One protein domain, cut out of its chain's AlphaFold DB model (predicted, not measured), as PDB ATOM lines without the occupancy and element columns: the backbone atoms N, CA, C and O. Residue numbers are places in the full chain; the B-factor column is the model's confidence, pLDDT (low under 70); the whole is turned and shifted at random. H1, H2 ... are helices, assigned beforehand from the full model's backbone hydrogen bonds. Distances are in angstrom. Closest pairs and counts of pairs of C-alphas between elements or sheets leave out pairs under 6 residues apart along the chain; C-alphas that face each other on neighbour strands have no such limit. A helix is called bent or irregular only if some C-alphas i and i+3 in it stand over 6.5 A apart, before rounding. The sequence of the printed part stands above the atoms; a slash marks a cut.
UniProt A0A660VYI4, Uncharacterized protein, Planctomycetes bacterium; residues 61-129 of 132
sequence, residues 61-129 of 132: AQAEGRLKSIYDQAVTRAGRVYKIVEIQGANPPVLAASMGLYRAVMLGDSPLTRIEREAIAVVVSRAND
ATOM      1  N   ALA A  61     144.772 127.671 161.504       94.06
ATOM      2  CA  ALA A  61     144.325 126.295 161.294       94.06
ATOM      3  C   ALA A  61     142.961 125.974 161.938       94.06
ATOM      4  O   ALA A  61     142.306 125.028 161.517       94.06
ATOM      5  N   GLN A  62     142.542 126.748 162.943       95.50
ATOM      6  CA  GLN A  62     141.280 126.565 163.671       95.50
ATOM      7  C   GLN A  62     140.236 127.627 163.293       95.50
ATOM      8  O   GLN A  62     139.159 127.684 163.878       95.50
ATOM      9  N   ALA A  63     140.559 128.520 162.354       96.38
ATOM     10  CA  ALA A  63     139.636 129.556 161.931       96.38
ATOM     11  C   ALA A  63     138.528 128.967 161.056       96.38
ATOM     12  O   ALA A  63     138.786 128.211 160.119       96.38
ATOM     13  N   GLU A  64     137.300 129.408 161.305       97.06
ATOM     14  CA  GLU A  64     136.113 128.984 160.568       97.06
ATOM     15  C   GLU A  64     135.311 130.190 160.058       97.06
ATOM     16  O   GLU A  64     135.556 131.346 160.428       97.06
ATOM     17  N   GLY A  65     134.353 129.920 159.166       97.38
ATOM     18  CA  GLY A  65     133.417 130.912 158.639       97.38
ATOM     19  C   GLY A  65     134.100 132.192 158.143       97.38
ATOM     20  O   GLY A  65     135.054 132.159 157.366       97.38
ATOM     21  N   ARG A  66     133.613 133.346 158.614       96.69
ATOM     22  CA  ARG A  66     134.130 134.665 158.215       96.69
ATOM     23  C   ARG A  66     135.598 134.870 158.591       96.69
ATOM     24  O   ARG A  66     136.324 135.493 157.819       96.69
ATOM     25  N   LEU A  67     136.028 134.382 159.755       97.75
ATOM     26  CA  LEU A  67     137.407 134.562 160.211       97.75
ATOM     27  C   LEU A  67     138.377 133.846 159.271       97.75
ATOM     28  O   LEU A  67     139.358 134.446 158.834       97.75
ATOM     29  N   LYS A  68     138.038 132.613 158.876       98.12
ATOM     30  CA  LYS A  68     138.806 131.861 157.882       98.12
ATOM     31  C   LYS A  68     138.955 132.630 156.575       98.12
ATOM     32  O   LYS A  68     140.069 132.788 156.089       98.12
ATOM     33  N   SER A  69     137.859 133.172 156.041       98.06
ATOM     34  CA  SER A  69     137.916 133.956 154.802       98.06
ATOM     35  C   SER A  69     138.838 135.174 154.918       98.06
ATOM     36  O   SER A  69     139.550 135.498 153.969       98.06
ATOM     37  N   ILE A  70     138.856 135.851 156.071       97.62
ATOM     38  CA  ILE A  70     139.758 136.989 156.307       97.62
ATOM     39  C   ILE A  70     141.219 136.527 156.374       97.62
ATOM     40  O   ILE A  70     142.092 137.183 155.800       97.62
ATOM     41  N   TYR A  71     141.498 135.411 157.046       97.81
ATOM     42  CA  TYR A  71     142.845 134.848 157.133       97.81
ATOM     43  C   TYR A  71     143.366 134.375 155.778       97.81
ATOM     44  O   TYR A  71     144.493 134.712 155.422       97.81
ATOM     45  N   ASP A  72     142.539 133.695 154.984       97.81
ATOM     46  CA  ASP A  72     142.899 133.265 153.631       97.81
ATOM     47  C   ASP A  72     143.276 134.487 152.769       97.81
ATOM     48  O   ASP A  72     144.335 134.515 152.145       97.81
ATOM     49  N   GLN A  73     142.493 135.572 152.838       96.25
ATOM     50  CA  GLN A  73     142.834 136.836 152.169       96.25
ATOM     51  C   GLN A  73     144.124 137.480 152.696       96.25
ATOM     52  O   GLN A  73     144.819 138.171 151.947       96.25
ATOM     53  N   ALA A  74     144.431 137.332 153.987       96.00
ATOM     54  CA  ALA A  74     145.677 137.833 154.559       96.00
ATOM     55  C   ALA A  74     146.886 137.061 154.013       96.00
ATOM     56  O   ALA A  74     147.868 137.692 153.619       96.00
ATOM     57  N   VAL A  75     146.777 135.734 153.894       97.06
ATOM     58  CA  VAL A  75     147.798 134.886 153.264       97.06
ATOM     59  C   VAL A  75     147.970 135.252 151.792       97.06
ATOM     60  O   VAL A  75     149.096 135.491 151.368       97.06
ATOM     61  N   THR A  76     146.887 135.404 151.023       96.06
ATOM     62  CA  THR A  76     146.979 135.845 149.619       96.06
ATOM     63  C   THR A  76     147.671 137.203 149.486       96.06
ATOM     64  O   THR A  76     148.463 137.408 148.572       96.06
ATOM     65  N   ARG A  77     147.393 138.140 150.401       92.50
ATOM     66  CA  ARG A  77     147.952 139.498 150.356       92.50
ATOM     67  C   ARG A  77     149.424 139.561 150.761       92.50
ATOM     68  O   ARG A  77     150.153 140.392 150.230       92.50
ATOM     69  N   ALA A  78     149.830 138.787 151.765       92.81
ATOM     70  CA  ALA A  78     151.088 139.025 152.475       92.81
ATOM     71  C   ALA A  78     151.879 137.751 152.821       92.81
ATOM     72  O   ALA A  78     152.833 137.816 153.595       92.81
ATOM     73  N   GLY A  79     151.474 136.594 152.293       96.50
ATOM     74  CA  GLY A  79     152.131 135.296 152.477       96.50
ATOM     75  C   GLY A  79     151.910 134.640 153.843       96.50
ATOM     76  O   GLY A  79     152.263 133.479 154.021       96.50
ATOM     77  N   ARG A  80     151.324 135.353 154.814       95.12
ATOM     78  CA  ARG A  80     151.026 134.848 156.162       95.12
ATOM     79  C   ARG A  80     149.932 135.658 156.854       95.12
ATOM     80  O   ARG A  80     149.644 136.792 156.464       95.12
ATOM     81  N   VAL A  81     149.386 135.109 157.935       95.31
ATOM     82  CA  VAL A  81     148.573 135.867 158.896       95.31
ATOM     83  C   VAL A  81     149.518 136.536 159.898       95.31
ATOM     84  O   VAL A  81     150.361 135.876 160.496       95.31
ATOM     85  N   TYR A  82     149.441 137.861 160.025       94.25
ATOM     86  CA  TYR A  82     150.210 138.609 161.026       94.25
ATOM     87  C   TYR A  82     149.456 138.623 162.356       94.25
ATOM     88  O   TYR A  82     148.224 138.650 162.363       94.25
ATOM     89  N   LYS A  83     150.186 138.712 163.475       93.00
ATOM     90  CA  LYS A  83     149.610 138.644 164.827       93.00
ATOM     91  C   LYS A  83     148.478 139.650 165.069       93.00
ATOM     92  O   LYS A  83     147.530 139.320 165.761       93.00
ATOM     93  N   ILE A  84     148.510 140.838 164.457       93.12
ATOM     94  CA  ILE A  84     147.428 141.837 164.600       93.12
ATOM     95  C   ILE A  84     146.094 141.353 164.042       93.12
ATOM     96  O   ILE A  84     145.040 141.633 164.608       93.12
ATOM     97  N   VAL A  85     146.145 140.582 162.958       95.75
ATOM     98  CA  VAL A  85     144.962 139.976 162.346       95.75
ATOM     99  C   VAL A  85     144.439 138.854 163.244       95.75
ATOM    100  O   VAL A  85     143.228 138.731 163.392       95.75
ATOM    101  N   GLU A  86     145.329 138.094 163.895       94.56
ATOM    102  CA  GLU A  86     144.947 137.081 164.891       94.56
ATOM    103  C   GLU A  86     144.279 137.702 166.127       94.56
ATOM    104  O   GLU A  86     143.201 137.271 166.527       94.56
ATOM    105  N   ILE A  87     144.876 138.755 166.694       94.12
ATOM    106  CA  ILE A  87     144.377 139.451 167.891       94.12
ATOM    107  C   ILE A  87     143.004 140.083 167.631       94.12
ATOM    108  O   ILE A  87     142.069 139.893 168.405       94.12
ATOM    109  N   GLN A  88     142.837 140.796 166.516       95.06
ATOM    110  CA  GLN A  88     141.535 141.370 166.149       95.06
ATOM    111  C   GLN A  88     140.505 140.298 165.740       95.06
ATOM    112  O   GLN A  88     139.303 140.575 165.706       95.06
ATOM    113  N   GLY A  89     140.956 139.070 165.460       95.19
ATOM    114  CA  GLY A  89     140.132 137.934 165.056       95.19
ATOM    115  C   GLY A  89     139.080 137.510 166.081       95.19
ATOM    116  O   GLY A  89     138.085 136.902 165.688       95.19
ATOM    117  N   ALA A  90     139.227 137.907 167.352       93.44
ATOM    118  CA  ALA A  90     138.219 137.699 168.396       93.44
ATOM    119  C   ALA A  90     136.836 138.284 168.032       93.44
ATOM    120  O   ALA A  90     135.810 137.809 168.515       93.44
ATOM    121  N   ASN A  91     136.788 139.289 167.146       96.06
ATOM    122  CA  ASN A  91     135.551 139.823 166.581       96.06
ATOM    123  C   ASN A  91     135.678 139.964 165.047       96.06
ATOM    124  O   ASN A  91     136.084 141.018 164.546       96.06
ATOM    125  N   PRO A  92     135.312 138.925 164.265       96.81
ATOM    126  CA  PRO A  92     135.506 138.921 162.813       96.81
ATOM    127  C   PRO A  92     134.805 140.064 162.050       96.81
ATOM    128  O   PRO A  92     135.401 140.582 161.103       96.81
ATOM    129  N   PRO A  93     133.576 140.504 162.406       97.44
ATOM    130  CA  PRO A  93     132.988 141.721 161.839       97.44
ATOM    131  C   PRO A  93     133.849 142.981 162.026       97.44
ATOM    132  O   PRO A  93     134.038 143.733 161.072       97.44
ATOM    133  N   VAL A  94     134.400 143.199 163.226       97.19
ATOM    134  CA  VAL A  94     135.265 144.359 163.514       97.19
ATOM    135  C   VAL A  94     136.586 144.253 162.760       97.19
ATOM    136  O   VAL A  94     137.012 145.225 162.136       97.19
ATOM    137  N   LEU A  95     137.201 143.066 162.735       97.69
ATOM    138  CA  LEU A  95     138.410 142.824 161.951       97.69
ATOM    139  C   LEU A  95     138.188 143.116 160.457       97.69
ATOM    140  O   LEU A  95     139.046 143.719 159.814       97.69
ATOM    141  N   ALA A  96     137.037 142.737 159.895       97.31
ATOM    142  CA  ALA A  96     136.716 143.037 158.501       97.31
ATOM    143  C   ALA A  96     136.672 144.552 158.235       97.31
ATOM    144  O   ALA A  96     137.263 145.015 157.258       97.31
ATOM    145  N   ALA A  97     136.037 145.324 159.123       98.00
ATOM    146  CA  ALA A  97     135.992 146.783 159.023       98.00
ATOM    147  C   ALA A  97     137.391 147.414 159.162       98.00
ATOM    148  O   ALA A  97     137.783 148.239 158.337       98.00
ATOM    149  N   SER A  98     138.176 146.964 160.144       97.25
ATOM    150  CA  SER A  98     139.571 147.377 160.362       97.25
ATOM    151  C   SER A  98     140.445 147.123 159.128       97.25
ATOM    152  O   SER A  98     141.179 148.000 158.672       97.25
ATOM    153  N   MET A  99     140.305 145.953 158.497       96.31
ATOM    154  CA  MET A  99     141.001 145.634 157.249       96.31
ATOM    155  C   MET A  99     140.509 146.437 156.047       96.31
ATOM    156  O   MET A  99     141.290 146.663 155.122       96.31
ATOM    157  N   GLY A 100     139.249 146.875 156.046       96.81
ATOM    158  CA  GLY A 100     138.740 147.845 155.080       96.81
ATOM    159  C   GLY A 100     139.459 149.185 155.210       96.81
ATOM    160  O   GLY A 100     140.016 149.678 154.230       96.81
ATOM    161  N   LEU A 101     139.540 149.714 156.435       97.50
ATOM    162  CA  LEU A 101     140.254 150.958 156.728       97.50
ATOM    163  C   LEU A 101     141.736 150.865 156.352       97.50
ATOM    164  O   LEU A 101     142.237 151.715 155.620       97.50
ATOM    165  N   TYR A 102     142.427 149.811 156.795       96.00
ATOM    166  CA  TYR A 102     143.841 149.604 156.476       96.00
ATOM    167  C   TYR A 102     144.089 149.604 154.965       96.00
ATOM    168  O   TYR A 102     145.016 150.254 154.489       96.00
ATOM    169  N   ARG A 103     143.257 148.895 154.190       94.81
ATOM    170  CA  ARG A 103     143.402 148.849 152.731       94.81
ATOM    171  C   ARG A 103     143.155 150.214 152.101       94.81
ATOM    172  O   ARG A 103     143.955 150.612 151.264       94.81
ATOM    173  N   ALA A 104     142.109 150.923 152.522       96.81
ATOM    174  CA  ALA A 104     141.800 152.253 152.006       96.81
ATOM    175  C   ALA A 104     142.948 153.242 152.260       96.81
ATOM    176  O   ALA A 104     143.339 153.968 151.353       96.81
ATOM    177  N   VAL A 105     143.534 153.218 153.460       96.62
ATOM    178  CA  VAL A 105     144.618 154.135 153.838       96.62
ATOM    179  C   VAL A 105     145.952 153.731 153.211       96.62
ATOM    180  O   VAL A 105     146.636 154.572 152.640       96.62
ATOM    181  N   MET A 106     146.349 152.460 153.307       95.69
ATOM    182  CA  MET A 106     147.707 152.036 152.944       95.69
ATOM    183  C   MET A 106     147.857 151.632 151.478       95.69
ATOM    184  O   MET A 106     148.937 151.815 150.910       95.69
ATOM    185  N   LEU A 107     146.809 151.077 150.865       93.25
ATOM    186  CA  LEU A 107     146.853 150.485 149.519       93.25
ATOM    187  C   LEU A 107     145.938 151.184 148.505       93.25
ATOM    188  O   LEU A 107     146.063 150.902 147.318       93.25
ATOM    189  N   GLY A 108     145.023 152.042 148.958       94.75
ATOM    190  CA  GLY A 108     144.124 152.802 148.099       94.75
ATOM    191  C   GLY A 108     144.803 153.985 147.408       94.75
ATOM    192  O   GLY A 108     145.962 154.317 147.682       94.75
ATOM    193  N   ASP A 109     144.044 154.625 146.522       96.44
ATOM    194  CA  ASP A 109     144.472 155.829 145.816       96.44
ATOM    195  C   ASP A 109     144.739 156.969 146.799       96.44
ATOM    196  O   ASP A 109     143.961 157.242 147.716       96.44
ATOM    197  N   SER A 110     145.871 157.638 146.618       97.06
ATOM    198  CA  SER A 110     146.334 158.676 147.527       97.06
ATOM    199  C   SER A 110     147.348 159.575 146.819       97.06
ATOM    200  O   SER A 110     148.124 159.073 146.004       97.06
ATOM    201  N   PRO A 111     147.398 160.878 147.150       97.62
ATOM    202  CA  PRO A 111     148.474 161.756 146.694       97.62
ATOM    203  C   PRO A 111     149.829 161.419 147.335       97.62
ATOM    204  O   PRO A 111     150.853 161.899 146.863       97.62
ATOM    205  N   LEU A 112     149.845 160.610 148.403       98.06
ATOM    206  CA  LEU A 112     151.071 160.123 149.027       98.06
ATOM    207  C   LEU A 112     151.523 158.824 148.362       98.06
ATOM    208  O   LEU A 112     150.720 157.966 147.987       98.06
ATOM    209  N   THR A 113     152.828 158.627 148.285       97.81
ATOM    210  CA  THR A 113     153.423 157.343 147.930       97.81
ATOM    211  C   THR A 113     153.262 156.340 149.071       97.81
ATOM    212  O   THR A 113     153.055 156.685 150.237       97.81
ATOM    213  N   ARG A 114     153.402 155.050 148.753       95.38
ATOM    214  CA  ARG A 114     153.387 153.999 149.777       95.38
ATOM    215  C   ARG A 114     154.516 154.174 150.795       95.38
ATOM    216  O   ARG A 114     154.289 153.958 151.976       95.38
ATOM    217  N   ILE A 115     155.703 154.592 150.350       97.69
ATOM    218  CA  ILE A 115     156.859 154.802 151.231       97.69
ATOM    219  C   ILE A 115     156.578 155.930 152.227       97.69
ATOM    220  O   ILE A 115     156.852 155.762 153.410       97.69
ATOM    221  N   GLU A 116     155.978 157.041 151.790       98.31
ATOM    222  CA  GLU A 116     155.609 158.146 152.689       98.31
ATOM    223  C   GLU A 116     154.574 157.717 153.731       98.31
ATOM    224  O   GLU A 116     154.705 158.055 154.906       98.31
ATOM    225  N   ARG A 117     153.575 156.919 153.334       98.38
ATOM    226  CA  ARG A 117     152.585 156.379 154.281       98.38
ATOM    227  C   ARG A 117     153.217 155.470 155.331       98.38
ATOM    228  O   ARG A 117     152.904 155.598 156.512       98.38
ATOM    229  N   GLU A 118     154.118 154.583 154.921       97.94
ATOM    230  CA  GLU A 118     154.855 153.726 155.857       97.94
ATOM    231  C   GLU A 118     155.792 154.556 156.752       97.94
ATOM    232  O   GLU A 118     155.886 154.293 157.946       97.94
ATOM    233  N   ALA A 119     156.428 155.609 156.226       98.38
ATOM    234  CA  ALA A 119     157.252 156.515 157.025       98.38
ATOM    235  C   ALA A 119     156.429 157.204 158.127       98.38
ATOM    236  O   ALA A 119     156.863 157.242 159.279       98.38
ATOM    237  N   ILE A 120     155.216 157.673 157.808       98.25
ATOM    238  CA  ILE A 120     154.275 158.209 158.805       98.25
ATOM    239  C   ILE A 120     153.941 157.138 159.847       98.25
ATOM    240  O   ILE A 120     154.033 157.406 161.044       98.25
ATOM    241  N   ALA A 121     153.604 155.917 159.418       97.44
ATOM    242  CA  ALA A 121     153.282 154.823 160.332       97.44
ATOM    243  C   ALA A 121     154.443 154.503 161.290       97.44
ATOM    244  O   ALA A 121     154.221 154.324 162.488       97.44
ATOM    245  N   VAL A 122     155.686 154.498 160.798       97.75
ATOM    246  CA  VAL A 122     156.894 154.261 161.606       97.75
ATOM    247  C   VAL A 122     157.132 155.392 162.605       97.75
ATOM    248  O   VAL A 122     157.358 155.119 163.785       97.75
ATOM    249  N   VAL A 123     157.057 156.654 162.168       98.50
ATOM    250  CA  VAL A 123     157.266 157.822 163.041       98.50
ATOM    251  C   VAL A 123     156.202 157.883 164.135       98.50
ATOM    252  O   VAL A 123     156.545 158.059 165.302       98.50
ATOM    253  N   VAL A 124     154.928 157.671 163.790       98.31
ATOM    254  CA  VAL A 124     153.825 157.644 164.765       98.31
ATOM    255  C   VAL A 124     153.986 156.479 165.743       98.31
ATOM    256  O   VAL A 124     153.809 156.662 166.945       98.31
ATOM    257  N   SER A 125     154.374 155.295 165.263       98.00
ATOM    258  CA  SER A 125     154.614 154.136 166.136       98.00
ATOM    259  C   SER A 125     155.754 154.402 167.119       98.00
ATOM    260  O   SER A 125     155.619 154.106 168.302       98.00
ATOM    261  N   ARG A 126     156.846 155.030 166.663       98.00
ATOM    262  CA  ARG A 126     157.959 155.447 167.527       98.00
ATOM    263  C   ARG A 126     157.558 156.516 168.535       98.00
ATOM    264  O   ARG A 126     157.953 156.412 169.690       98.00
ATOM    265  N   ALA A 127     156.780 157.513 168.119       98.38
ATOM    266  CA  ALA A 127     156.297 158.567 169.007       98.38
ATOM    267  C   ALA A 127     155.384 158.026 170.121       98.38
ATOM    268  O   ALA A 127     155.365 158.580 171.215       98.38
ATOM    269  N   ASN A 128     154.668 156.931 169.850       98.00
ATOM    270  CA  ASN A 128     153.769 156.269 170.796       98.00
ATOM    271  C   ASN A 128     154.416 155.113 171.578       98.00
ATOM    272  O   ASN A 128     153.697 154.411 172.283       98.00
ATOM    273  N   ASP A 129     155.722 154.871 171.417       97.00
ATOM    274  CA  ASP A 129     156.417 153.695 171.972       97.00
ATOM    275  C   ASP A 129     155.678 152.369 171.685       97.00
ATOM    276  O   ASP A 129     155.568 151.462 172.510       97.00
TER     277      ASP A 129
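Overview. This is residues 61 to 129 of the 132 residues of an uncharacterized protein of Planctomycetes bacterium (UniProt A0A660VYI4). What shape do the helices make? Three helices, H1, H2 and H3, form a small, loosely packed triangle, and H4 meets the far end of H3 at a corner, making a bent L whose free end, residues 122 to 129, sticks out. H1 and H3 run the same way at a shallow tilt of 25 degrees, and short H2 completes the triangle. What is it built of, and how large is it? The printed part has 69 residues with four named helices, in the order H1, H2, H3, H4, and no named strand; its class is all helix. It is only just loose, close to compact, with a radius of gyration of the C-alphas of 13.6 A and spans of 36 by 29 by 21 A.

Arrangement. What stands round the longest helix? H3, residues 92 to 106, is the hub and touches three others. H1, residues 65 to 78, only just touches it, with 3 pairs of C-alphas within 8 A, through residues 66 to 70 of H1 and 92 to 96 of H3; the closest C-alphas, of Leu 67 and Pro 92, are 5.4 A apart. H2, residues 83 to 88, only just touches H3, with 3 such pairs, and only at the corner, at a steep tilt of 55 degrees, opposite ways; the closest C-alphas are those of Gln 88 and Leu 95, 5.4 A. How does H4 join? H4, residues 114 to 127, only just touches H3, again with 3 pairs, at a steep tilt of 64 degrees, opposite ways; the closest C-alphas, of Met 106 and Arg 117, are 6.7 A apart. H4 is apart from H1 and from H2. And the rest? H1 and H2 are close but not clearly touching, with the closest C-alphas, of Tyr 71 and Val 85, 7.6 A apart. In H1, H2, H3 and H4 every O i to N i+4 pair is within hydrogen-bond range.

Along the chain. Where does H3 run? Its C-alphas go from Pro 92 at (135.506, 138.921, 162.813) to Met 106 at (147.707, 152.036, 152.944), 20.5 A. Where are the others? H1 begins at C-alpha 65, (133.417, 130.912, 158.639), and is 20.4 A long; H2 is 8.6 A long. H4 is 20.0 A long and ends at C-alpha 127, (156.297, 158.567, 169.007).

Size, cuts and confidence. How far does it reach? The two C-alphas farthest apart, of Gln 62 and Pro 111, are 39.7 A apart. Are there cuts or long links? The printed part has no cut; the links H1 to H2 and H2 to H3 are tight, and H3 to H4 is short. How sure is the model? The mean pLDDT of the printed part is 96.5, and no printed residue is under 70.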